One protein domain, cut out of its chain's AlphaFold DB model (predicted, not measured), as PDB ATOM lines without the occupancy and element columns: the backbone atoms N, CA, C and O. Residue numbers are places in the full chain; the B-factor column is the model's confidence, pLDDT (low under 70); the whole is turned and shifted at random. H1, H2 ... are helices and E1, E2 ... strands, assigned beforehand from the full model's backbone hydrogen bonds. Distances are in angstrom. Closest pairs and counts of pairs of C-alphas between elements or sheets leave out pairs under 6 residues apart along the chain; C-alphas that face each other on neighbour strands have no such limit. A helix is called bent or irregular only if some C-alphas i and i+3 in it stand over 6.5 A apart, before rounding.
ATOM      1  N   VAL A 165       1.918  75.973  30.243       93.62
ATOM      2  CA  VAL A 165       3.016  75.363  29.481       93.62
ATOM      3  C   VAL A 165       3.961  76.436  28.950       93.62
ATOM      4  O   VAL A 165       5.170  76.307  29.110       93.62
ATOM      5  N   LEU A 166       3.429  77.517  28.372       94.94
ATOM      6  CA  LEU A 166       4.238  78.623  27.860       94.94
ATOM      7  C   LEU A 166       5.031  79.314  28.974       94.94
ATOM      8  O   LEU A 166       6.223  79.555  28.807       94.94
ATOM      9  N   ILE A 167       4.411  79.575  30.130       93.25
ATOM     10  CA  ILE A 167       5.109  80.132  31.299       93.25
ATOM     11  C   ILE A 167       6.206  79.171  31.769       93.25
ATOM     12  O   ILE A 167       7.337  79.598  31.988       93.25
ATOM     13  N   GLY A 168       5.901  77.873  31.874       93.81
ATOM     14  CA  GLY A 168       6.885  76.855  32.244       93.81
ATOM     15  C   GLY A 168       8.073  76.815  31.283       93.81
ATOM     16  O   GLY A 168       9.219  76.820  31.726       93.81
ATOM     17  N   LEU A 169       7.815  76.860  29.974       94.19
ATOM     18  CA  LEU A 169       8.854  76.886  28.947       94.19
ATOM     19  C   LEU A 169       9.730  78.138  29.059       94.19
ATOM     20  O   LEU A 169      10.951  78.025  29.003       94.19
ATOM     21  N   VAL A 170       9.133  79.314  29.263       93.75
ATOM     22  CA  VAL A 170       9.874  80.574  29.438       93.75
ATOM     23  C   VAL A 170      10.739  80.539  30.698       93.75
ATOM     24  O   VAL A 170      11.894  80.953  30.650       93.75
ATOM     25  N   VAL A 171      10.234  79.998  31.810       94.38
ATOM     26  CA  VAL A 171      11.006  79.862  33.057       94.38
ATOM     27  C   VAL A 171      12.163  78.873  32.894       94.38
ATOM     28  O   VAL A 171      13.285  79.163  33.309       94.38
ATOM     29  N   VAL A 172      11.923  77.717  32.271       95.06
ATOM     30  CA  VAL A 172      12.953  76.681  32.099       95.06
ATOM     31  C   VAL A 172      14.000  77.110  31.075       95.06
ATOM     32  O   VAL A 172      15.190  77.096  31.384       95.06
ATOM     33  N   MET A 173      13.585  77.528  29.879       93.88
ATOM     34  CA  MET A 173      14.508  77.905  28.806       93.88
ATOM     35  C   MET A 173      15.140  79.273  29.060       93.88
ATOM     36  O   MET A 173      16.361  79.409  29.037       93.88
ATOM     37  N   GLY A 174      14.320  80.287  29.342       90.12
ATOM     38  CA  GLY A 174      14.777  81.661  29.551       90.12
ATOM     39  C   GLY A 174      15.438  81.901  30.908       90.12
ATOM     40  O   GLY A 174      16.165  82.881  31.050       90.12
ATOM     41  N   GLY A 175      15.193  81.029  31.893       92.56
ATOM     42  CA  GLY A 175      15.808  81.071  33.218       92.56
ATOM     43  C   GLY A 175      16.923  80.042  33.367       92.56
ATOM     44  O   GLY A 175      18.096  80.391  33.280       92.56
ATOM     45  N   VAL A 176      16.565  78.776  33.604       93.06
ATOM     46  CA  VAL A 176      17.523  77.722  33.997       93.06
ATOM     47  C   VAL A 176      18.524  77.401  32.887       93.06
ATOM     48  O   VAL A 176      19.729  77.445  33.125       93.06
ATOM     49  N   ALA A 177      18.048  77.095  31.679       94.19
ATOM     50  CA  ALA A 177      18.922  76.727  30.565       94.19
ATOM     51  C   ALA A 177      19.816  77.903  30.150       94.19
ATOM     52  O   ALA A 177      21.018  77.736  29.956       94.19
ATOM     53  N   HIS A 178      19.251  79.109  30.088       93.12
ATOM     54  CA  HIS A 178      20.018  80.308  29.781       93.12
ATOM     55  C   HIS A 178      21.049  80.652  30.873       93.12
ATOM     56  O   HIS A 178      22.178  80.998  30.547       93.12
ATOM     57  N   TYR A 179      20.722  80.491  32.161       93.44
ATOM     58  CA  TYR A 179      21.709  80.636  33.240       93.44
ATOM     59  C   TYR A 179      22.851  79.627  33.106       93.44
ATOM     60  O   TYR A 179      24.014  79.991  33.254       93.44
ATOM     61  N   ALA A 180      22.539  78.367  32.789       93.81
ATOM     62  CA  ALA A 180      23.561  77.354  32.555       93.81
ATOM     63  C   ALA A 180      24.477  77.738  31.381       93.81
ATOM     64  O   ALA A 180      25.693  77.609  31.500       93.81
ATOM     65  N   ALA A 181      23.918  78.272  30.289       92.50
ATOM     66  CA  ALA A 181      24.699  78.777  29.162       92.50
ATOM     67  C   ALA A 181      25.639  79.923  29.581       92.50
ATOM     68  O   ALA A 181      26.832  79.854  29.294       92.50
ATOM     69  N   LEU A 182      25.135  80.910  30.334       91.38
ATOM     70  CA  LEU A 182      25.943  82.013  30.875       91.38
ATOM     71  C   LEU A 182      27.043  81.526  31.829       91.38
ATOM     72  O   LEU A 182      28.153  82.047  31.844       91.38
ATOM     73  N   TYR A 183      26.753  80.514  32.644       92.56
ATOM     74  CA  TYR A 183      27.735  79.940  33.559       92.56
ATOM     75  C   TYR A 183      28.853  79.205  32.811       92.56
ATOM     76  O   TYR A 183      30.032  79.344  33.147       92.56
ATOM     77  N   VAL A 184      28.501  78.440  31.773       92.88
ATOM     78  CA  VAL A 184      29.479  77.770  30.908       92.88
ATOM     79  C   VAL A 184      30.314  78.797  30.143       92.88
ATOM     80  O   VAL A 184      31.535  78.641  30.086       92.88
ATOM     81  N   SER A 185      29.697  79.859  29.614       88.56
ATOM     82  CA  SER A 185      30.421  80.922  28.909       88.56
ATOM     83  C   SER A 185      31.386  81.651  29.840       88.56
ATOM     84  O   SER A 185      32.559  81.764  29.504       88.56
ATOM     85  N   TRP A 186      30.949  82.028  31.045       91.38
ATOM     86  CA  TRP A 186      31.806  82.642  32.066       91.38
ATOM     87  C   TRP A 186      33.020  81.766  32.394       91.38
ATOM     88  O   TRP A 186      34.160  82.232  32.383       91.38
ATOM     89  N   ARG A 187      32.802  80.463  32.619       91.94
ATOM     90  CA  ARG A 187      33.893  79.517  32.891       91.94
ATOM     91  C   ARG A 187      34.873  79.430  31.718       91.94
ATOM     92  O   ARG A 187      36.082  79.368  31.943       91.94
ATOM     93  N   ARG A 188      34.363  79.422  30.482       90.69
ATOM     94  CA  ARG A 188      35.179  79.377  29.263       90.69
ATOM     95  C   ARG A 188      35.999  80.658  29.101       90.69
ATOM     96  O   ARG A 188      37.212  80.549  28.941       90.69
ATOM     97  N   GLN A 189      35.384  81.832  29.237       87.31
ATOM     98  CA  GLN A 189      36.060  83.135  29.170       87.31
ATOM     99  C   GLN A 189      37.190  83.231  30.199       87.31
ATOM    100  O   GLN A 189      38.324  83.543  29.852       87.31
ATOM    101  N   ARG A 190      36.917  82.835  31.447       89.31
ATOM    102  CA  ARG A 190      37.912  82.797  32.524       89.31
ATOM    103  C   ARG A 190      39.103  81.893  32.186       89.31
ATOM    104  O   ARG A 190      40.260  82.284  32.330       89.31
ATOM    105  N   SER A 191      38.829  80.691  31.673       90.38
ATOM    106  CA  SER A 191      39.884  79.761  31.258       90.38
ATOM    107  C   SER A 191      40.722  80.291  30.089       90.38
ATOM    108  O   SER A 191      41.949  80.177  30.134       90.38
ATOM    109  N   PHE A 192      40.078  80.921  29.101       90.44
ATOM    110  CA  PHE A 192      40.725  81.534  27.944       90.44
ATOM    111  C   PHE A 192      41.670  82.657  28.371       90.44
ATOM    112  O   PHE A 192      42.855  82.590  28.064       90.44
ATOM    113  N   VAL A 193      41.189  83.612  29.171       88.38
ATOM    114  CA  VAL A 193      41.990  84.749  29.654       88.38
ATOM    115  C   VAL A 193      43.191  84.269  30.463       88.38
ATOM    116  O   VAL A 193      44.312  84.715  30.229       88.38
ATOM    117  N   SER A 194      43.003  83.273  31.335       89.94
ATOM    118  CA  SER A 194      44.111  82.679  32.088       89.94
ATOM    119  C   SER A 194      45.195  82.091  31.168       89.94
ATOM    120  O   SER A 194      46.391  82.244  31.422       89.94
ATOM    121  N   ALA A 195      44.796  81.410  30.088       89.81
ATOM    122  CA  ALA A 195      45.714  80.814  29.122       89.81
ATOM    123  C   ALA A 195      46.394  81.887  28.269       89.81
ATOM    124  O   ALA A 195      47.597  81.804  28.023       89.81
ATOM    125  N   TYR A 196      45.644  82.917  27.890       89.06
ATOM    126  CA  TYR A 196      46.118  84.055  27.120       89.06
ATOM    127  C   TYR A 196      47.189  84.848  27.885       89.06
ATOM    128  O   TYR A 196      48.277  85.080  27.359       89.06
ATOM    129  N   ILE A 197      46.954  85.139  29.170       89.50
ATOM    130  CA  ILE A 197      47.930  85.774  30.071       89.50
ATOM    131  C   ILE A 197      49.195  84.916  30.205       89.50
ATOM    132  O   ILE A 197      50.306  85.431  30.072       89.50
ATOM    133  N   ARG A 198      49.055  83.600  30.432       90.06
ATOM    134  CA  ARG A 198      50.207  82.682  30.531       90.06
ATOM    135  C   ARG A 198      51.045  82.674  29.252       90.06
ATOM    136  O   ARG A 198      52.270  82.732  29.328       90.06
ATOM    137  N   ASN A 199      50.403  82.636  28.087       90.38
ATOM    138  CA  ASN A 199      51.096  82.648  26.798       90.38
ATOM    139  C   ASN A 199      51.835  83.971  26.566       90.38
ATOM    140  O   ASN A 199      52.999  83.955  26.166       90.38
ATOM    141  N   ALA A 200      51.204  85.104  26.888       88.94
ATOM    142  CA  ALA A 200      51.832  86.420  26.790       88.94
ATOM    143  C   ALA A 200      53.078  86.527  27.685       88.94
ATOM    144  O   ALA A 200      54.129  86.980  27.229       88.94
ATOM    145  N   ARG A 201      52.998  86.037  28.931       88.94
ATOM    146  CA  ARG A 201      54.145  85.985  29.854       88.94
ATOM    147  C   ARG A 201      55.290  85.145  29.305       88.94
ATOM    148  O   ARG A 201      56.420  85.621  29.295       88.94
ATOM    149  N   ARG A 202      54.999  83.952  28.775       87.81
ATOM    150  CA  ARG A 202      56.006  83.072  28.155       87.81
ATOM    151  C   ARG A 202      56.685  83.718  26.950       87.81
ATOM    152  O   ARG A 202      57.902  83.655  26.825       87.81
ATOM    153  N   MET A 203      55.923  84.383  26.082       87.00
ATOM    154  CA  MET A 203      56.475  85.093  24.922       87.00
ATOM    155  C   MET A 203      57.325  86.309  25.324       87.00
ATOM    156  O   MET A 203      58.320  86.629  24.669       87.00
ATOM    157  N   ALA A 204      56.952  86.992  26.408       85.44
ATOM    158  CA  ALA A 204      57.704  88.126  26.923       85.44
ATOM    159  C   ALA A 204      58.979  87.682  27.657       85.44
ATOM    160  O   ALA A 204      60.066  88.146  27.328       85.44
ATOM    161  N   TRP A 205      58.896  86.779  28.624       83.94
ATOM    162  CA  TRP A 205      59.996  86.529  29.561       83.94
ATOM    163  C   TRP A 205      60.585  85.110  29.503       83.94
ATOM    164  O   TRP A 205      61.584  84.862  30.171       83.94
ATOM    165  N   GLY A 206      60.063  84.220  28.652       78.12
ATOM    166  CA  GLY A 206      60.442  82.800  28.619       78.12
ATOM    167  C   GLY A 206      59.660  81.968  29.643       78.12
ATOM    168  O   GLY A 206      58.841  82.506  30.387       78.12
ATOM    169  N   ASP A 207      59.855  80.645  29.661       73.81
ATOM    170  CA  ASP A 207      59.129  79.754  30.577       73.81
ATOM    171  C   ASP A 207      59.447  80.066  32.055       73.81
ATOM    172  O   ASP A 207      60.602  80.118  32.471       73.81
ATOM    173  N   PRO A 283      51.801 100.228  34.490       60.06
ATOM    174  CA  PRO A 283      52.765  99.136  34.577       60.06
ATOM    175  C   PRO A 283      53.994  99.576  35.383       60.06
ATOM    176  O   PRO A 283      54.513 100.679  35.183       60.06
ATOM    177  N   GLN A 284      54.454  98.722  36.290       65.44
ATOM    178  CA  GLN A 284      55.547  98.952  37.226       65.44
ATOM    179  C   GLN A 284      56.783  98.115  36.865       65.44
ATOM    180  O   GLN A 284      56.931  96.969  37.284       65.44
ATOM    181  N   GLY A 285      57.746  98.735  36.183       71.12
ATOM    182  CA  GLY A 285      59.056  98.132  35.926       71.12
ATOM    183  C   GLY A 285      59.387  97.998  34.444       71.12
ATOM    184  O   GLY A 285      59.002  98.836  33.624       71.12
ATOM    185  N   ALA A 286      60.198  96.992  34.104       80.19
ATOM    186  CA  ALA A 286      60.631  96.766  32.729       80.19
ATOM    187  C   ALA A 286      59.463  96.215  31.898       80.19
ATOM    188  O   ALA A 286      58.943  95.142  32.191       80.19
ATOM    189  N   LYS A 287      59.069  96.943  30.848       85.81
ATOM    190  CA  LYS A 287      57.968  96.563  29.958       85.81
ATOM    191  C   LYS A 287      58.495  95.831  28.726       85.81
ATOM    192  O   LYS A 287      59.446  96.298  28.094       85.81
ATOM    193  N   LYS A 288      57.833  94.748  28.322       86.44
ATOM    194  CA  LYS A 288      58.077  94.082  27.038       86.44
ATOM    195  C   LYS A 288      56.784  93.988  26.239       86.44
ATOM    196  O   LYS A 288      55.770  93.519  26.744       86.44
ATOM    197  N   ARG A 289      56.829  94.461  24.994       87.56
ATOM    198  CA  ARG A 289      55.696  94.433  24.063       87.56
ATOM    199  C   ARG A 289      55.738  93.128  23.274       87.56
ATOM    200  O   ARG A 289      56.787  92.784  22.726       87.56
ATOM    201  N   VAL A 290      54.623  92.415  23.235       86.94
ATOM    202  CA  VAL A 290      54.430  91.153  22.518       86.94
ATOM    203  C   VAL A 290      53.168  91.285  21.682       86.94
ATOM    204  O   VAL A 290      52.135  91.703  22.190       86.94
ATOM    205  N   THR A 291      53.234  90.922  20.409       87.50
ATOM    206  CA  THR A 291      52.048  90.866  19.552       87.50
ATOM    207  C   THR A 291      51.467  89.461  19.623       87.50
ATOM    208  O   THR A 291      52.173  88.485  19.369       87.50
ATOM    209  N   ALA A 292      50.200  89.352  20.011       81.38
ATOM    210  CA  ALA A 292      49.480  88.090  20.031       81.38
ATOM    211  C   ALA A 292      49.037  87.680  18.616       81.38
ATOM    212  O   ALA A 292      49.082  88.467  17.671       81.38
ATOM    213  N   GLN A 293      48.609  86.424  18.463       75.44
ATOM    214  CA  GLN A 293      48.234  85.854  17.158       75.44
ATOM    215  C   GLN A 293      47.028  86.558  16.515       75.44
ATOM    216  O   GLN A 293      46.928  86.599  15.296       75.44
ATOM    217  N   ASN A 294      46.167  87.171  17.330       74.00
ATOM    218  CA  ASN A 294      45.036  87.997  16.905       74.00
ATOM    219  C   ASN A 294      45.438  89.433  16.501       74.00
ATOM    220  O   ASN A 294      44.579  90.292  16.339       74.00
ATOM    221  N   GLY A 295      46.737  89.735  16.382       74.69
ATOM    222  CA  GLY A 295      47.241  91.061  16.006       74.69
ATOM    223  C   GLY A 295      47.193  92.106  17.128       74.69
ATOM    224  O   GLY A 295      47.746  93.193  16.958       74.69
ATOM    225  N   LYS A 296      46.606  91.779  18.288       83.50
ATOM    226  CA  LYS A 296      46.559  92.657  19.465       83.50
ATOM    227  C   LYS A 296      47.939  92.773  20.120       83.50
ATOM    228  O   LYS A 296      48.686  91.793  20.223       83.50
ATOM    229  N   VAL A 297      48.291  93.978  20.569       86.38
ATOM    230  CA  VAL A 297      49.569  94.246  21.239       86.38
ATOM    231  C   VAL A 297      49.378  94.141  22.748       86.38
ATOM    232  O   VAL A 297      48.530  94.803  23.337       86.38
ATOM    233  N   LEU A 298      50.190  93.296  23.374       87.94
ATOM    234  CA  LEU A 298      50.205  93.062  24.809       87.94
ATOM    235  C   LEU A 298      51.493  93.618  25.404       87.94
ATOM    236  O   LEU A 298      52.591  93.377  24.900       87.94
ATOM    237  N   ILE A 299      51.372  94.333  26.510       88.44
ATOM    238  CA  ILE A 299      52.499  94.832  27.284       88.44
ATOM    239  C   ILE A 299      52.594  93.986  28.543       88.44
ATOM    240  O   ILE A 299      51.710  94.019  29.394       88.44
ATOM    241  N   VAL A 300      53.674  93.224  28.667       89.19
ATOM    242  CA  VAL A 300      53.944  92.418  29.854       89.19
ATOM    243  C   VAL A 300      54.966  93.137  30.710       89.19
ATOM    244  O   VAL A 300      56.057  93.492  30.254       89.19
ATOM    245  N   ASP A 301      54.598  93.352  31.960       87.25
ATOM    246  CA  ASP A 301      55.449  93.975  32.956       87.25
ATOM    247  C   ASP A 301      56.330  92.941  33.673       87.25
ATOM    248  O   ASP A 301      56.029  91.747  33.696       87.25
ATOM    249  N   SER A 302      57.410  93.400  34.300       81.06
ATOM    250  CA  SER A 302      58.343  92.562  35.067       81.06
ATOM    251  C   SER A 302      57.710  91.876  36.287       81.06
ATOM    252  O   SER A 302      58.195  90.839  36.730       81.06
ATOM    253  N   VAL A 303      56.600  92.422  36.797       81.69
ATOM    254  CA  VAL A 303      55.796  91.843  37.890       81.69
ATOM    255  C   VAL A 303      54.869  90.719  37.391       81.69
ATOM    256  O   VAL A 303      54.339  89.951  38.187       81.69
ATOM    257  N   GLY A 304      54.676  90.592  36.071       78.12
ATOM    258  CA  GLY A 304      53.789  89.597  35.455       78.12
ATOM    259  C   GLY A 304      52.379  90.110  35.131       78.12
ATOM    260  O   GLY A 304      51.536  89.335  34.671       78.12
ATOM    261  N   ASN A 305      52.103  91.400  35.323       86.69
ATOM    262  CA  ASN A 305      50.861  92.020  34.857       86.69
ATOM    263  C   ASN A 305      50.877  92.139  33.326       86.69
ATOM    264  O   ASN A 305      51.896  92.522  32.744       86.69
ATOM    265  N   VAL A 306      49.762  91.794  32.681       86.94
ATOM    266  CA  VAL A 306      49.610  91.844  31.221       86.94
ATOM    267  C   VAL A 306      48.577  92.905  30.885       86.94
ATOM    268  O   VAL A 306      47.441  92.827  31.343       86.94
ATOM    269  N   PHE A 307      48.982  93.890  30.095       86.44
ATOM    270  CA  PHE A 307      48.131  94.978  29.643       86.44
ATOM    271  C   PHE A 307      47.829  94.804  28.154       86.44
ATOM    272  O   PHE A 307      48.735  94.510  27.377       86.44
ATOM    273  N   LEU A 308      46.577  94.989  27.757       85.62
ATOM    274  CA  LEU A 308      46.130  95.048  26.375       85.62
ATOM    275  C   LEU A 308      46.182  96.498  25.881       85.62
ATOM    276  O   LEU A 308      45.609  97.384  26.509       85.62
ATOM    277  N   GLU A 309      46.895  96.743  24.785       82.94
ATOM    278  CA  GLU A 309      46.972  98.051  24.131       82.94
ATOM    279  C   GLU A 309      45.898  98.114  23.034       82.94
ATOM    280  O   GLU A 309      45.998  97.415  22.024       82.94
ATOM    281  N   GLU A 310      44.867  98.935  23.237       79.62
ATOM    282  CA  GLU A 310      43.842  99.212  22.227       79.62
ATOM    283  C   GLU A 310      44.043 100.599  21.623       79.62
ATOM    284  O   GLU A 310      44.122 101.609  22.331       79.62
ATOM    285  N   GLU A 311      44.091 100.659  20.295       75.12
ATOM    286  CA  GLU A 311      44.088 101.911  19.545       75.12
ATOM    287  C   GLU A 311      42.641 102.332  19.271       75.12
ATOM    288  O   GLU A 311      41.914 101.698  18.509       75.12
ATOM    289  N   THR A 312      42.202 103.422  19.903       71.25
ATOM    290  CA  THR A 312      40.896 104.026  19.598       71.25
ATOM    291  C   THR A 312      40.937 104.661  18.203       71.25
ATOM    292  O   THR A 312      41.988 105.133  17.778       71.25
ATOM    293  N   GLN A 313      39.794 104.747  17.507       62.34
ATOM    294  CA  GLN A 313      39.645 105.340  16.158       62.34
ATOM    295  C   GLN A 313      40.289 106.735  15.980       62.34
ATOM    296  O   GLN A 313      40.639 107.110  14.865       62.34
ATOM    297  N   ASP A 314      40.496 107.475  17.074       58.31
ATOM    298  CA  ASP A 314      41.149 108.790  17.115       58.31
ATOM    299  C   ASP A 314      42.692 108.730  17.246       58.31
ATOM    300  O   ASP A 314      43.339 109.755  17.472       58.31
ATOM    301  N   GLY A 315      43.299 107.541  17.159       65.19
ATOM    302  CA  GLY A 315      44.748 107.330  17.270       65.19
ATOM    303  C   GLY A 315      45.310 107.442  18.695       65.19
ATOM    304  O   GLY A 315      46.511 107.641  18.867       65.19
ATOM    305  N   GLN A 316      44.459 107.349  19.725       65.88
ATOM    306  CA  GLN A 316      44.881 107.312  21.130       65.88
ATOM    307  C   GLN A 316      44.994 105.860  21.610       65.88
ATOM    308  O   GLN A 316      44.033 105.098  21.498       65.88
ATOM    309  N   THR A 317      46.156 105.495  22.153       74.38
ATOM    310  CA  THR A 317      46.421 104.179  22.746       74.38
ATOM    311  C   THR A 317      45.967 104.140  24.203       74.38
ATOM    312  O   THR A 317      46.343 104.988  25.022       74.38
ATOM    313  N   HIS A 318      45.157 103.143  24.547       74.12
ATOM    314  CA  HIS A 318      44.735 102.869  25.915       74.12
ATOM    315  C   HIS A 318      45.265 101.507  26.368       74.12
ATOM    316  O   HIS A 318      45.122 100.514  25.666       74.12
ATOM    317  N   GLU A 319      45.906 101.483  27.540       80.06
ATOM    318  CA  GLU A 319      46.418 100.267  28.180       80.06
ATOM    319  C   GLU A 319      45.363  99.753  29.180       80.06
ATOM    320  O   GLU A 319      45.076 100.426  30.175       80.06
ATOM    321  N   PHE A 320      44.794  98.572  28.936       82.50
ATOM    322  CA  PHE A 320      43.845  97.898  29.829       82.50
ATOM    323  C   PHE A 320      44.521  96.731  30.540       82.50
ATOM    324  O   PHE A 320      45.112  95.876  29.890       82.50
ATOM    325  N   LEU A 321      44.459  96.673  31.870       83.19
ATOM    326  CA  LEU A 321      44.966  95.513  32.605       83.19
ATOM    327  C   LEU A 321      44.042  94.322  32.345       83.19
ATOM    328  O   LEU A 321      42.838  94.443  32.520       83.19
ATOM    329  N   LEU A 322      44.612  93.185  31.949       84.12
ATOM    330  CA  LEU A 322      43.849  91.965  31.733       84.12
ATOM    331  C   LEU A 322      43.854  91.134  33.023       84.12
ATOM    332  O   LEU A 322      44.873  90.518  33.355       84.12
ATOM    333  N   ASP A 323      42.736  91.120  33.755       82.81
ATOM    334  CA  ASP A 323      42.563  90.320  34.976       82.81
ATOM    335  C   ASP A 323      41.456  89.268  34.801       82.81
ATOM    336  O   ASP A 323      40.334  89.532  34.375       82.81
ATOM    337  N   GLU A 324      41.769  88.035  35.188       82.69
ATOM    338  CA  GLU A 324      40.825  86.920  35.207       82.69
ATOM    339  C   GLU A 324      39.675  87.152  36.206       82.69
ATOM    340  O   GLU A 324      38.565  86.649  36.011       82.69
ATOM    341  N   ASN A 325      39.929  87.888  37.293       83.56
ATOM    342  CA  ASN A 325      38.951  88.100  38.365       83.56
ATOM    343  C   ASN A 325      37.968  89.244  38.093       83.56
ATOM    344  O   ASN A 325      36.955  89.340  38.787       83.56
ATOM    345  N   GLU A 326      38.237  90.069  37.083       79.50
ATOM    346  CA  GLU A 326      37.366  91.174  36.670       79.50
ATOM    347  C   GLU A 326      36.135  90.678  35.887       79.50
ATOM    348  O   GLU A 326      35.082  91.323  35.875       79.50
ATOM    349  N   ILE A 327      36.207  89.457  35.339       81.06
ATOM    350  CA  ILE A 327      35.081  88.800  34.669       81.06
ATOM    351  C   ILE A 327      33.971  88.494  35.688       81.06
ATOM    352  O   ILE A 327      34.022  87.527  36.461       81.06
ATOM    353  N   SER A 328      32.920  89.312  35.644       81.25
ATOM    354  CA  SER A 328      31.772  89.228  36.548       81.25
ATOM    355  C   SER A 328      31.044  87.887  36.445       81.25
ATOM    356  O   SER A 328      30.750  87.389  35.357       81.25
ATOM    357  N   GLN A 329      30.720  87.303  37.599       84.50
ATOM    358  CA  GLN A 329      29.969  86.052  37.659       84.50
ATOM    359  C   GLN A 329      28.512  86.279  37.229       84.50
ATOM    360  O   GLN A 329      27.878  87.228  37.704       84.50
ATOM    361  N   PRO A 330      27.946  85.406  36.375       89.50
ATOM    362  CA  PRO A 330      26.575  85.561  35.919       89.50
ATOM    363  C   PRO A 330      25.610  85.378  37.089       89.50
ATOM    364  O   PRO A 330      25.689  84.403  37.836       89.50
ATOM    365  N   THR A 331      24.662  86.301  37.236       89.06
ATOM    366  CA  THR A 331      23.610  86.215  38.254       89.06
ATOM    367  C   THR A 331      22.290  85.779  37.614       89.06
ATOM    368  O   THR A 331      22.055  85.965  36.425       89.06
ATOM    369  N   ILE A 332      21.352  85.246  38.405       86.19
ATOM    370  CA  ILE A 332      20.007  84.870  37.924       86.19
ATOM    371  C   ILE A 332      19.297  86.052  37.229       86.19
ATOM    372  O   ILE A 332      18.551  85.856  36.270       86.19
ATOM    373  N   ARG A 333      19.571  87.292  37.655       86.06
ATOM    374  CA  ARG A 333      19.029  88.522  37.048       86.06
ATOM    375  C   ARG A 333      19.574  88.816  35.648       86.06
ATOM    376  O   ARG A 333      18.947  89.582  34.923       86.06
ATOM    377  N   ASP A 334      20.685  88.197  35.254       84.62
ATOM    378  CA  ASP A 334      21.244  88.322  33.906       84.62
ATOM    379  C   ASP A 334      20.522  87.473  32.873       84.62
ATOM    380  O   ASP A 334      20.757  87.620  31.672       84.62
ATOM    381  N   THR A 335      19.620  86.607  33.330       91.56
ATOM    382  CA  THR A 335      18.866  85.749  32.437       91.56
ATOM    383  C   THR A 335      17.801  86.525  31.666       91.56
ATOM    384  O   THR A 335      17.242  87.522  32.140       91.56
ATOM    385  N   VAL A 336      17.483  86.032  30.465       89.62
ATOM    386  CA  VAL A 336      16.420  86.565  29.603       89.62
ATOM    387  C   VAL A 336      15.098  86.675  30.367       89.62
ATOM    388  O   VAL A 336      14.367  87.647  30.184       89.62
ATOM    389  N   LEU A 337      14.839  85.736  31.283       90.88
ATOM    390  CA  LEU A 337      13.652  85.710  32.134       90.88
ATOM    391  C   LEU A 337      13.423  87.011  32.925       90.88
ATOM    392  O   LEU A 337      12.274  87.400  33.110       90.88
ATOM    393  N   PHE A 338      14.487  87.696  33.362       86.88
ATOM    394  CA  PHE A 338      14.387  88.944  34.130       86.88
ATOM    395  C   PHE A 338      14.709  90.190  33.294       86.88
ATOM    396  O   PHE A 338      14.084  91.235  33.495       86.88
ATOM    397  N   LYS A 339      15.633  90.093  32.327       86.56
ATOM    398  CA  LYS A 339      16.005  91.229  31.467       86.56
ATOM    399  C   LYS A 339      14.896  91.626  30.491       86.56
ATOM    400  O   LYS A 339      14.638  92.820  30.345       86.56
ATOM    401  N   LEU A 340      14.205  90.668  29.862       86.44
ATOM    402  CA  LEU A 340      13.155  90.984  28.882       86.44
ATOM    403  C   LEU A 340      11.954  91.719  29.494       86.44
ATOM    404  O   LEU A 340      11.579  92.754  28.943       86.44
ATOM    405  N   PRO A 341      11.359  91.270  30.619       86.69
ATOM    406  CA  PRO A 341      10.256  92.005  31.235       86.69
ATOM    407  C   PRO A 341      10.660  93.414  31.677       86.69
ATOM    408  O   PRO A 341       9.907  94.362  31.462       86.69
ATOM    409  N   GLY A 342      11.866  93.573  32.234       83.06
ATOM    410  CA  GLY A 342      12.394  94.884  32.612       83.06
ATOM    411  C   GLY A 342      12.569  95.815  31.410       83.06
ATOM    412  O   GLY A 342      12.190  96.984  31.474       83.06
ATOM    413  N   LEU A 343      13.085  95.302  30.292       83.06
ATOM    414  CA  LEU A 343      13.247  96.064  29.054       83.06
ATOM    415  C   LEU A 343      11.894  96.449  28.441       83.06
ATOM    416  O   LEU A 343      11.706  97.608  28.080       83.06
ATOM    417  N   MET A 344      10.935  95.517  28.394       84.12
ATOM    418  CA  MET A 344       9.561  95.773  27.941       84.12
ATOM    419  C   MET A 344       8.863  96.831  28.804       84.12
ATOM    420  O   MET A 344       8.176  97.707  28.282       84.12
ATOM    421  N   TYR A 345       9.050  96.791  30.125       83.12
ATOM    422  CA  TYR A 345       8.483  97.783  31.039       83.12
ATOM    423  C   TYR A 345       9.091  99.175  30.818       83.12
ATOM    424  O   TYR A 345       8.364 100.163  30.697       83.12
ATOM    425  N   ARG A 346      10.423  99.262  30.699       81.88
ATOM    426  CA  ARG A 346      11.128 100.527  30.436       81.88
ATOM    427  C   ARG A 346      10.753 101.119  29.074       81.88
ATOM    428  O   ARG A 346      10.612 102.333  28.966       81.88
ATOM    429  N   SER A 347      10.548 100.284  28.056       77.25
ATOM    430  CA  SER A 347      10.194 100.744  26.710       77.25
ATOM    431  C   SER A 347       8.728 101.169  26.568       77.25
ATOM    432  O   SER A 347       8.439 102.041  25.751       77.25
ATOM    433  N   THR A 348       7.809 100.602  27.355       83.25
ATOM    434  CA  THR A 348       6.365 100.894  27.266       83.25
ATOM    435  C   THR A 348       5.902 101.890  28.330       83.25
ATOM    436  O   THR A 348       5.448 102.982  27.999       83.25
ATOM    437  N   VAL A 349       6.063 101.553  29.610       77.88
ATOM    438  CA  VAL A 349       5.622 102.376  30.747       77.88
ATOM    439  C   VAL A 349       6.624 103.491  31.042       77.88
ATOM    440  O   VAL A 349       6.219 104.618  31.310       77.88
ATOM    441  N   GLY A 350       7.929 103.215  30.923       68.06
ATOM    442  CA  GLY A 350       8.985 104.211  31.159       68.06
ATOM    443  C   GLY A 350       8.916 105.410  30.206       68.06
ATOM    444  O   GLY A 350       9.093 106.549  30.635       68.06
ATOM    445  N   ARG A 351       8.547 105.174  28.938       71.88
ATOM    446  CA  ARG A 351       8.282 106.248  27.965       71.88
ATOM    447  C   ARG A 351       7.040 107.069  28.319       71.88
ATOM    448  O   ARG A 351       7.047 108.279  28.125       71.88
ATOM    449  N   LEU A 352       5.997 106.433  28.855       77.06
ATOM    450  CA  LEU A 352       4.756 107.111  29.244       77.06
ATOM    451  C   LEU A 352       4.930 107.974  30.509       77.06
ATOM    452  O   LEU A 352       4.250 108.982  30.663       77.06
ATOM    453  N   LEU A 353       5.862 107.599  31.393       80.25
ATOM    454  CA  LEU A 353       6.194 108.325  32.626       80.25
ATOM    455  C   LEU A 353       7.280 109.406  32.446       80.25
ATOM    456  O   LEU A 353       7.733 109.981  33.434       80.25
ATOM    457  N   GLY A 354       7.715 109.682  31.210       63.78
ATOM    458  CA  GLY A 354       8.730 110.701  30.920       63.78
ATOM    459  C   GLY A 354      10.136 110.354  31.421       63.78
ATOM    460  O   GLY A 354      10.986 111.235  31.538       63.78
ATOM    461  N   GLN A 355      10.403 109.082  31.728       66.81
ATOM    462  CA  GLN A 355      11.736 108.642  32.109       66.81
ATOM    463  C   GLN A 355      12.584 108.564  30.834       66.81
ATOM    464  O   GLN A 355      12.282 107.775  29.937       66.81
ATOM    465  N   ASN A 356      13.629 109.397  30.732       57.91
ATOM    466  CA  ASN A 356      14.585 109.317  29.628       57.91
ATOM    467  C   ASN A 356      15.164 107.901  29.601       57.91
ATOM    468  O   ASN A 356      15.885 107.486  30.511       57.91
ATOM    469  N   VAL A 357      14.798 107.137  28.573       55.12
ATOM    470  CA  VAL A 357      15.430 105.858  28.285       55.12
ATOM    471  C   VAL A 357      16.835 106.216  27.825       55.12
ATOM    472  O   VAL A 357      17.013 106.628  26.684       55.12
ATOM    473  N   GLU A 358      17.819 106.123  28.723       56.38
ATOM    474  CA  GLU A 358      19.206 105.957  28.295       56.38
ATOM    475  C   GLU A 358      19.201 104.748  27.363       56.38
ATOM    476  O   GLU A 358      18.969 103.613  27.796       56.38
ATOM    477  N   GLU A 359      19.333 105.018  26.065       49.12
ATOM    478  CA  GLU A 359      19.596 103.988  25.077       49.12
ATOM    479  C   GLU A 359      20.802 103.208  25.602       49.12
ATOM    480  O   GLU A 359      21.820 103.835  25.924       49.12
ATOM    481  N   PRO A 360      20.706 101.876  25.771       46.94
ATOM    482  CA  PRO A 360      21.903 101.110  26.037       46.94
ATOM    483  C   PRO A 360      22.850 101.433  24.888       46.94
ATOM    484  O   PRO A 360      22.509 101.221  23.725       46.94
ATOM    485  N   VAL A 361      24.000 102.028  25.213       39.38
ATOM    486  CA  VAL A 361      25.092 102.152  24.257       39.38
ATOM    487  C   VAL A 361      25.326 100.727  23.784       39.38
ATOM    488  O   VAL A 361      25.721  99.879  24.585       39.38
ATOM    489  N   TYR A 362      24.983 100.447  22.529       38.75
ATOM    490  CA  TYR A 362      25.429  99.239  21.863       38.75
ATOM    491  C   TYR A 362      26.950  99.358  21.853       38.75
ATOM    492  O   TYR A 362      27.519 100.070  21.033       38.75
ATOM    493  N   ALA A 363      27.598  98.786  22.867       44.00
ATOM    494  CA  ALA A 363      28.980  98.386  22.723       44.00
ATOM    495  C   ALA A 363      28.984  97.455  21.514       44.00
ATOM    496  O   ALA A 363      28.115  96.577  21.443       44.00
ATOM    497  N   ASP A 364      29.867  97.726  20.551       44.47
ATOM    498  CA  ASP A 364      30.087  96.845  19.411       44.47
ATOM    499  C   ASP A 364      30.146  95.422  19.958       44.47
ATOM    500  O   ASP A 364      30.964  95.125  20.827       44.47
ATOM    501  N   VAL A 365      29.167  94.595  19.580       47.22
ATOM    502  CA  VAL A 365      29.153  93.200  20.008       47.22
ATOM    503  C   VAL A 365      30.421  92.620  19.401       47.22
ATOM    504  O   VAL A 365      30.518  92.653  18.173       47.22
ATOM    505  N   PRO A 366      31.391  92.169  20.212       53.72
ATOM    506  CA  PRO A 366      32.661  91.707  19.680       53.72
ATOM    507  C   PRO A 366      32.372  90.622  18.650       53.72
ATOM    508  O   PRO A 366      31.616  89.689  18.939       53.72
ATOM    509  N   GLU A 367      32.884  90.806  17.431       54.91
ATOM    510  CA  GLU A 367      32.574  89.923  16.300       54.91
ATOM    511  C   GLU A 367      33.041  88.485  16.584       54.91
ATOM    512  O   GLU A 367      32.406  87.533  16.128       54.91
ATOM    513  N   ASP A 368      34.057  88.338  17.445       68.94
ATOM    514  CA  ASP A 368      34.647  87.071  17.856       68.94
ATOM    515  C   ASP A 368      34.543  86.815  19.376       68.94
ATOM    516  O   ASP A 368      34.681  87.707  20.219       68.94
ATOM    517  N   GLU A 369      34.348  85.543  19.756       70.00
ATOM    518  CA  GLU A 369      34.235  85.105  21.162       70.00
ATOM    519  C   GLU A 369      35.486  85.425  22.000       70.00
ATOM    520  O   GLU A 369      35.399  85.585  23.222       70.00
ATOM    521  N   GLU A 370      36.648  85.496  21.347       72.31
ATOM    522  CA  GLU A 370      37.928  85.840  21.965       72.31
ATOM    523  C   GLU A 370      37.958  87.306  22.390       72.31
ATOM    524  O   GLU A 370      38.347  87.613  23.515       72.31
ATOM    525  N   ASP A 371      37.465  88.201  21.537       73.44
ATOM    526  CA  ASP A 371      37.416  89.629  21.821       73.44
ATOM    527  C   ASP A 371      36.420  89.936  22.937       73.44
ATOM    528  O   ASP A 371      36.755  90.662  23.864       73.44
ATOM    529  N   ALA A 372      35.270  89.256  22.974       72.62
ATOM    530  CA  ALA A 372      34.339  89.370  24.098       72.62
ATOM    531  C   ALA A 372      34.923  88.886  25.434       72.62
ATOM    532  O   ALA A 372      34.557  89.393  26.498       72.62
ATOM    533  N   ALA A 373      35.803  87.882  25.408       74.75
ATOM    534  CA  ALA A 373      36.494  87.416  26.604       74.75
ATOM    535  C   ALA A 373      37.576  88.406  27.061       74.75
ATOM    536  O   ALA A 373      37.734  88.605  28.266       74.75
ATOM    537  N   LEU A 374      38.296  89.023  26.118       76.94
ATOM    538  CA  LEU A 374      39.306  90.042  26.401       76.94
ATOM    539  C   LEU A 374      38.665  91.326  26.926       76.94
ATOM    540  O   LEU A 374      39.068  91.791  27.983       76.94
ATOM    541  N   ASP A 375      37.613  91.822  26.280       73.31
ATOM    542  CA  ASP A 375      36.873  93.013  26.707       73.31
ATOM    543  C   ASP A 375      36.232  92.808  28.085       73.31
ATOM    544  O   ASP A 375      36.261  93.690  28.943       73.31
ATOM    545  N   GLY A 376      35.685  91.611  28.334       67.56
ATOM    546  CA  GLY A 376      35.118  91.238  29.630       67.56
ATOM    547  C   GLY A 376      36.151  91.131  30.757       67.56
ATOM    548  O   GLY A 376      35.797  91.327  31.918       67.56
ATOM    549  N   ALA A 377      37.411  90.836  30.428       74.12
ATOM    550  CA  ALA A 377      38.536  90.818  31.367       74.12
ATOM    551  C   ALA A 377      39.317  92.139  31.425       74.12
ATOM    552  O   ALA A 377      40.166  92.304  32.296       74.12
ATOM    553  N   ALA A 378      39.036  93.053  30.498       68.06
ATOM    554  CA  ALA A 378      39.566  94.411  30.416       68.06
ATOM    555  C   ALA A 378      38.570  95.460  30.963       68.06
ATOM    556  O   ALA A 378      38.762  96.664  30.768       68.06
ATOM    557  N   ALA A 379      37.482  95.006  31.601       57.81
ATOM    558  CA  ALA A 379      36.340  95.822  32.003       57.81
ATOM    559  C   ALA A 379      36.718  96.922  33.026       57.81
ATOM    560  O   ALA A 379      37.822  96.969  33.550       57.81
ATOM    561  N   PRO A 380      35.872  97.951  33.193       53.09
ATOM    562  CA  PRO A 380      36.332  99.323  33.205       53.09
ATOM    563  C   PRO A 380      36.903  99.705  34.566       53.09
ATOM    564  O   PRO A 380      36.188  99.778  35.567       53.09
ATOM    565  N   ASN A 381      38.135 100.213  34.566       43.75
ATOM    566  CA  ASN A 381      38.450 101.295  35.488       43.75
ATOM    567  C   ASN A 381      37.304 102.314  35.340       43.75
ATOM    568  O   ASN A 381      37.066 102.787  34.230       43.75
ATOM    569  N   ALA A 382      36.551 102.632  36.397       42.78
ATOM    570  CA  ALA A 382      35.409 103.558  36.326       42.78
ATOM    571  C   ALA A 382      35.783 104.898  35.647       42.78
ATOM    572  O   ALA A 382      34.945 105.605  35.087       42.78
ATOM    573  N   ASN A 383      37.078 105.216  35.614       41.62
ATOM    574  CA  ASN A 383      37.655 106.308  34.849       41.62
ATOM    575  C   ASN A 383      37.606 106.151  33.320       41.62
ATOM    576  O   ASN A 383      37.511 107.168  32.650       41.62
ATOM    577  N   ALA A 384      37.671 104.953  32.742       45.88
ATOM    578  CA  ALA A 384      37.638 104.723  31.296       45.88
ATOM    579  C   ALA A 384      36.260 105.061  30.707       45.88
ATOM    580  O   ALA A 384      36.174 105.849  29.769       45.88
ATOM    581  N   GLU A 385      35.172 104.589  31.320       48.53
ATOM    582  CA  GLU A 385      33.812 104.935  30.888       48.53
ATOM    583  C   GLU A 385      33.495 106.419  31.125       48.53
ATOM    584  O   GLU A 385      32.954 107.091  30.248       48.53
ATOM    585  N   VAL A 386      33.903 106.978  32.271       44.94
ATOM    586  CA  VAL A 386      33.735 108.408  32.578       44.94
ATOM    587  C   VAL A 386      34.578 109.294  31.648       44.94
ATOM    588  O   VAL A 386      34.116 110.365  31.244       44.94
ATOM    589  N   ARG A 387      35.783 108.865  31.241       52.12
ATOM    590  CA  ARG A 387      36.643 109.578  30.275       52.12
ATOM    591  C   ARG A 387      36.132 109.442  28.842       52.12
ATOM    592  O   ARG A 387      36.130 110.448  28.140       52.12
ATOM    593  N   ARG A 388      35.603 108.280  28.444       51.28
ATOM    594  CA  ARG A 388      34.953 108.053  27.137       51.28
ATOM    595  C   ARG A 388      33.673 108.889  27.009       51.28
ATOM    596  O   ARG A 388      33.459 109.551  25.995       51.28
ATOM    597  N   ARG A 389      32.884 108.988  28.090       53.94
ATOM    598  CA  ARG A 389      31.732 109.906  28.202       53.94
ATOM    599  C   ARG A 389      32.158 111.383  28.145       53.94
ATOM    600  O   ARG A 389      31.536 112.160  27.423       53.94
ATOM    601  N   LYS A 390      33.243 111.784  28.827       49.28
ATOM    602  CA  LYS A 390      33.798 113.158  28.763       49.28
ATOM    603  C   LYS A 390      34.374 113.522  27.388       49.28
ATOM    604  O   LYS A 390      34.215 114.664  26.963       49.28
ATOM    605  N   ALA A 391      35.028 112.585  26.704       48.47
ATOM    606  CA  ALA A 391      35.579 112.779  25.363       48.47
ATOM    607  C   ALA A 391      34.459 113.006  24.335       48.47
ATOM    608  O   ALA A 391      34.490 113.985  23.590       48.47
ATOM    609  N   LYS A 392      33.394 112.197  24.391       52.31
ATOM    610  CA  LYS A 392      32.213 112.346  23.526       52.31
ATOM    611  C   LYS A 392      31.434 113.642  23.802       52.31
ATOM    612  O   LYS A 392      31.006 114.314  22.868       52.31
ATOM    613  N   ALA A 393      31.332 114.056  25.068       50.78
ATOM    614  CA  ALA A 393      30.730 115.339  25.452       50.78
ATOM    615  C   ALA A 393      31.544 116.568  24.989       50.78
ATOM    616  O   ALA A 393      30.982 117.649  24.814       50.78
ATOM    617  N   ARG A 394      32.861 116.422  24.783       48.31
ATOM    618  CA  ARG A 394      33.714 117.459  24.179       48.31
ATOM    619  C   ARG A 394      33.581 117.510  22.656       48.31
ATOM    620  O   ARG A 394      33.575 118.608  22.117       48.31
ATOM    621  N   GLY A 395      33.407 116.367  21.989       45.25
ATOM    622  CA  GLY A 395      33.178 116.297  20.538       45.25
ATOM    623  C   GLY A 395      31.835 116.879  20.077       45.25
ATOM    624  O   GLY A 395      31.741 117.386  18.971       45.25
ATOM    625  N   GLN A 396      30.809 116.884  20.934       49.25
ATOM    626  CA  GLN A 396      29.515 117.534  20.647       49.25
ATOM    627  C   GLN A 396      29.495 119.054  20.898       49.25
ATOM    628  O   GLN A 396      28.482 119.702  20.644       49.25
ATOM    629  N   ARG A 397      30.579 119.628  21.434       44.84
ATOM    630  CA  ARG A 397      30.715 121.070  21.709       44.84
ATOM    631  C   ARG A 397      31.747 121.764  20.808       44.84
ATOM    632  O   ARG A 397      32.104 122.905  21.101       44.84
ATOM    633  N   GLY A 398      32.235 121.073  19.778       36.56
ATOM    634  CA  GLY A 398      33.141 121.600  18.754       36.56
ATOM    635  C   GLY A 398      32.388 122.087  17.532       36.56
ATOM    636  O   GLY A 398      31.477 121.347  17.099       36.56
TER     637      GLY A 398
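This is residues 165 to 207 and 283 to 398 of the 398 residues of the protein "DnaJ domain protein" of Trichodelitschia bisporula (UniProt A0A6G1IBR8). A small, strongly twisted four-strand sheet covers one end of H1, a long, nearly straight helix; H3 crosses H1 farther along, H2 branches off near its other end, and residues 385 to 398, with most of H4, stick out. The 159 printed residues run H1 E1 E2 E3 E4 H2 H3 H4, mixed in class, the sheet antiparallel in the order E1 E2 E3 E4. The whole is loose, radius of gyration of the C-alphas 19.6 A, and flat, 58 by 47 by 24 A.

Start at E1, residues 287 to 291, E2, 297 to 301, E3, 306 to 311, and E4, 317 to 321: a meander, each strand the antiparallel neighbour of the one before, in three hairpins. Within hydrogen-bond range are N 288 and O 300, 2.9 A, N 299 and O 307, 2.8 A, and N 308 and O 320, 2.7 A. H1, residues 165 to 205, was assigned as one helix by its hydrogen bonds but is bent, C-alphas 174 and 177 being 6.5 A apart; its arms are H1a, 165 to 174, and H1b, 177 to 205, at a shallow tilt of 9 degrees. H1b is on one face of the sheet, making two layers, helix over sheet, at a height over the sheet of 9.9 A; its closest C-alphas to E1 are Ala 204 and Lys 288, 6.0 A. H3, residues 369 to 377, touches H1b at residues 189 to 193 alone, about perpendicular at 81 degrees, closest C-alphas Gln 189 and Ala 373, 5.0 A, and only grazes the sheet. H2, residues 336 to 352, touches H1a with 336 to 337 alone, about perpendicular at 77 degrees, closest C-alphas Gly 174 and Leu 337, 4.9 A. H4, residues 382 to 395, touches no helix. Every O i to N i+4 pair is within hydrogen-bond range in H1a, H1b, H3 and H4, and 10 of 13 in H2.

Find C-alpha 165 at (3.016, 75.363, 29.481), where H1a begins; H1b runs 42.2 A to C-alpha 205 at (59.996, 86.529, 29.561). H2 spans 23.6 A, and H4 20.4 A, ending at C-alpha 395, (33.178, 116.297, 20.538).

The C-alphas of Val 165 and Ala 286 are the two farthest apart, 61.5 A. Residues 208 to 282 are not printed, and C-alphas 207 and 283 across the cut are 20.8 A apart. The links E4 to H2 and H2 to H3 are long. The model's mean pLDDT is 76.1 over the printed part; 44 residues are under 70, among them 354 to 368 and 378 to 398.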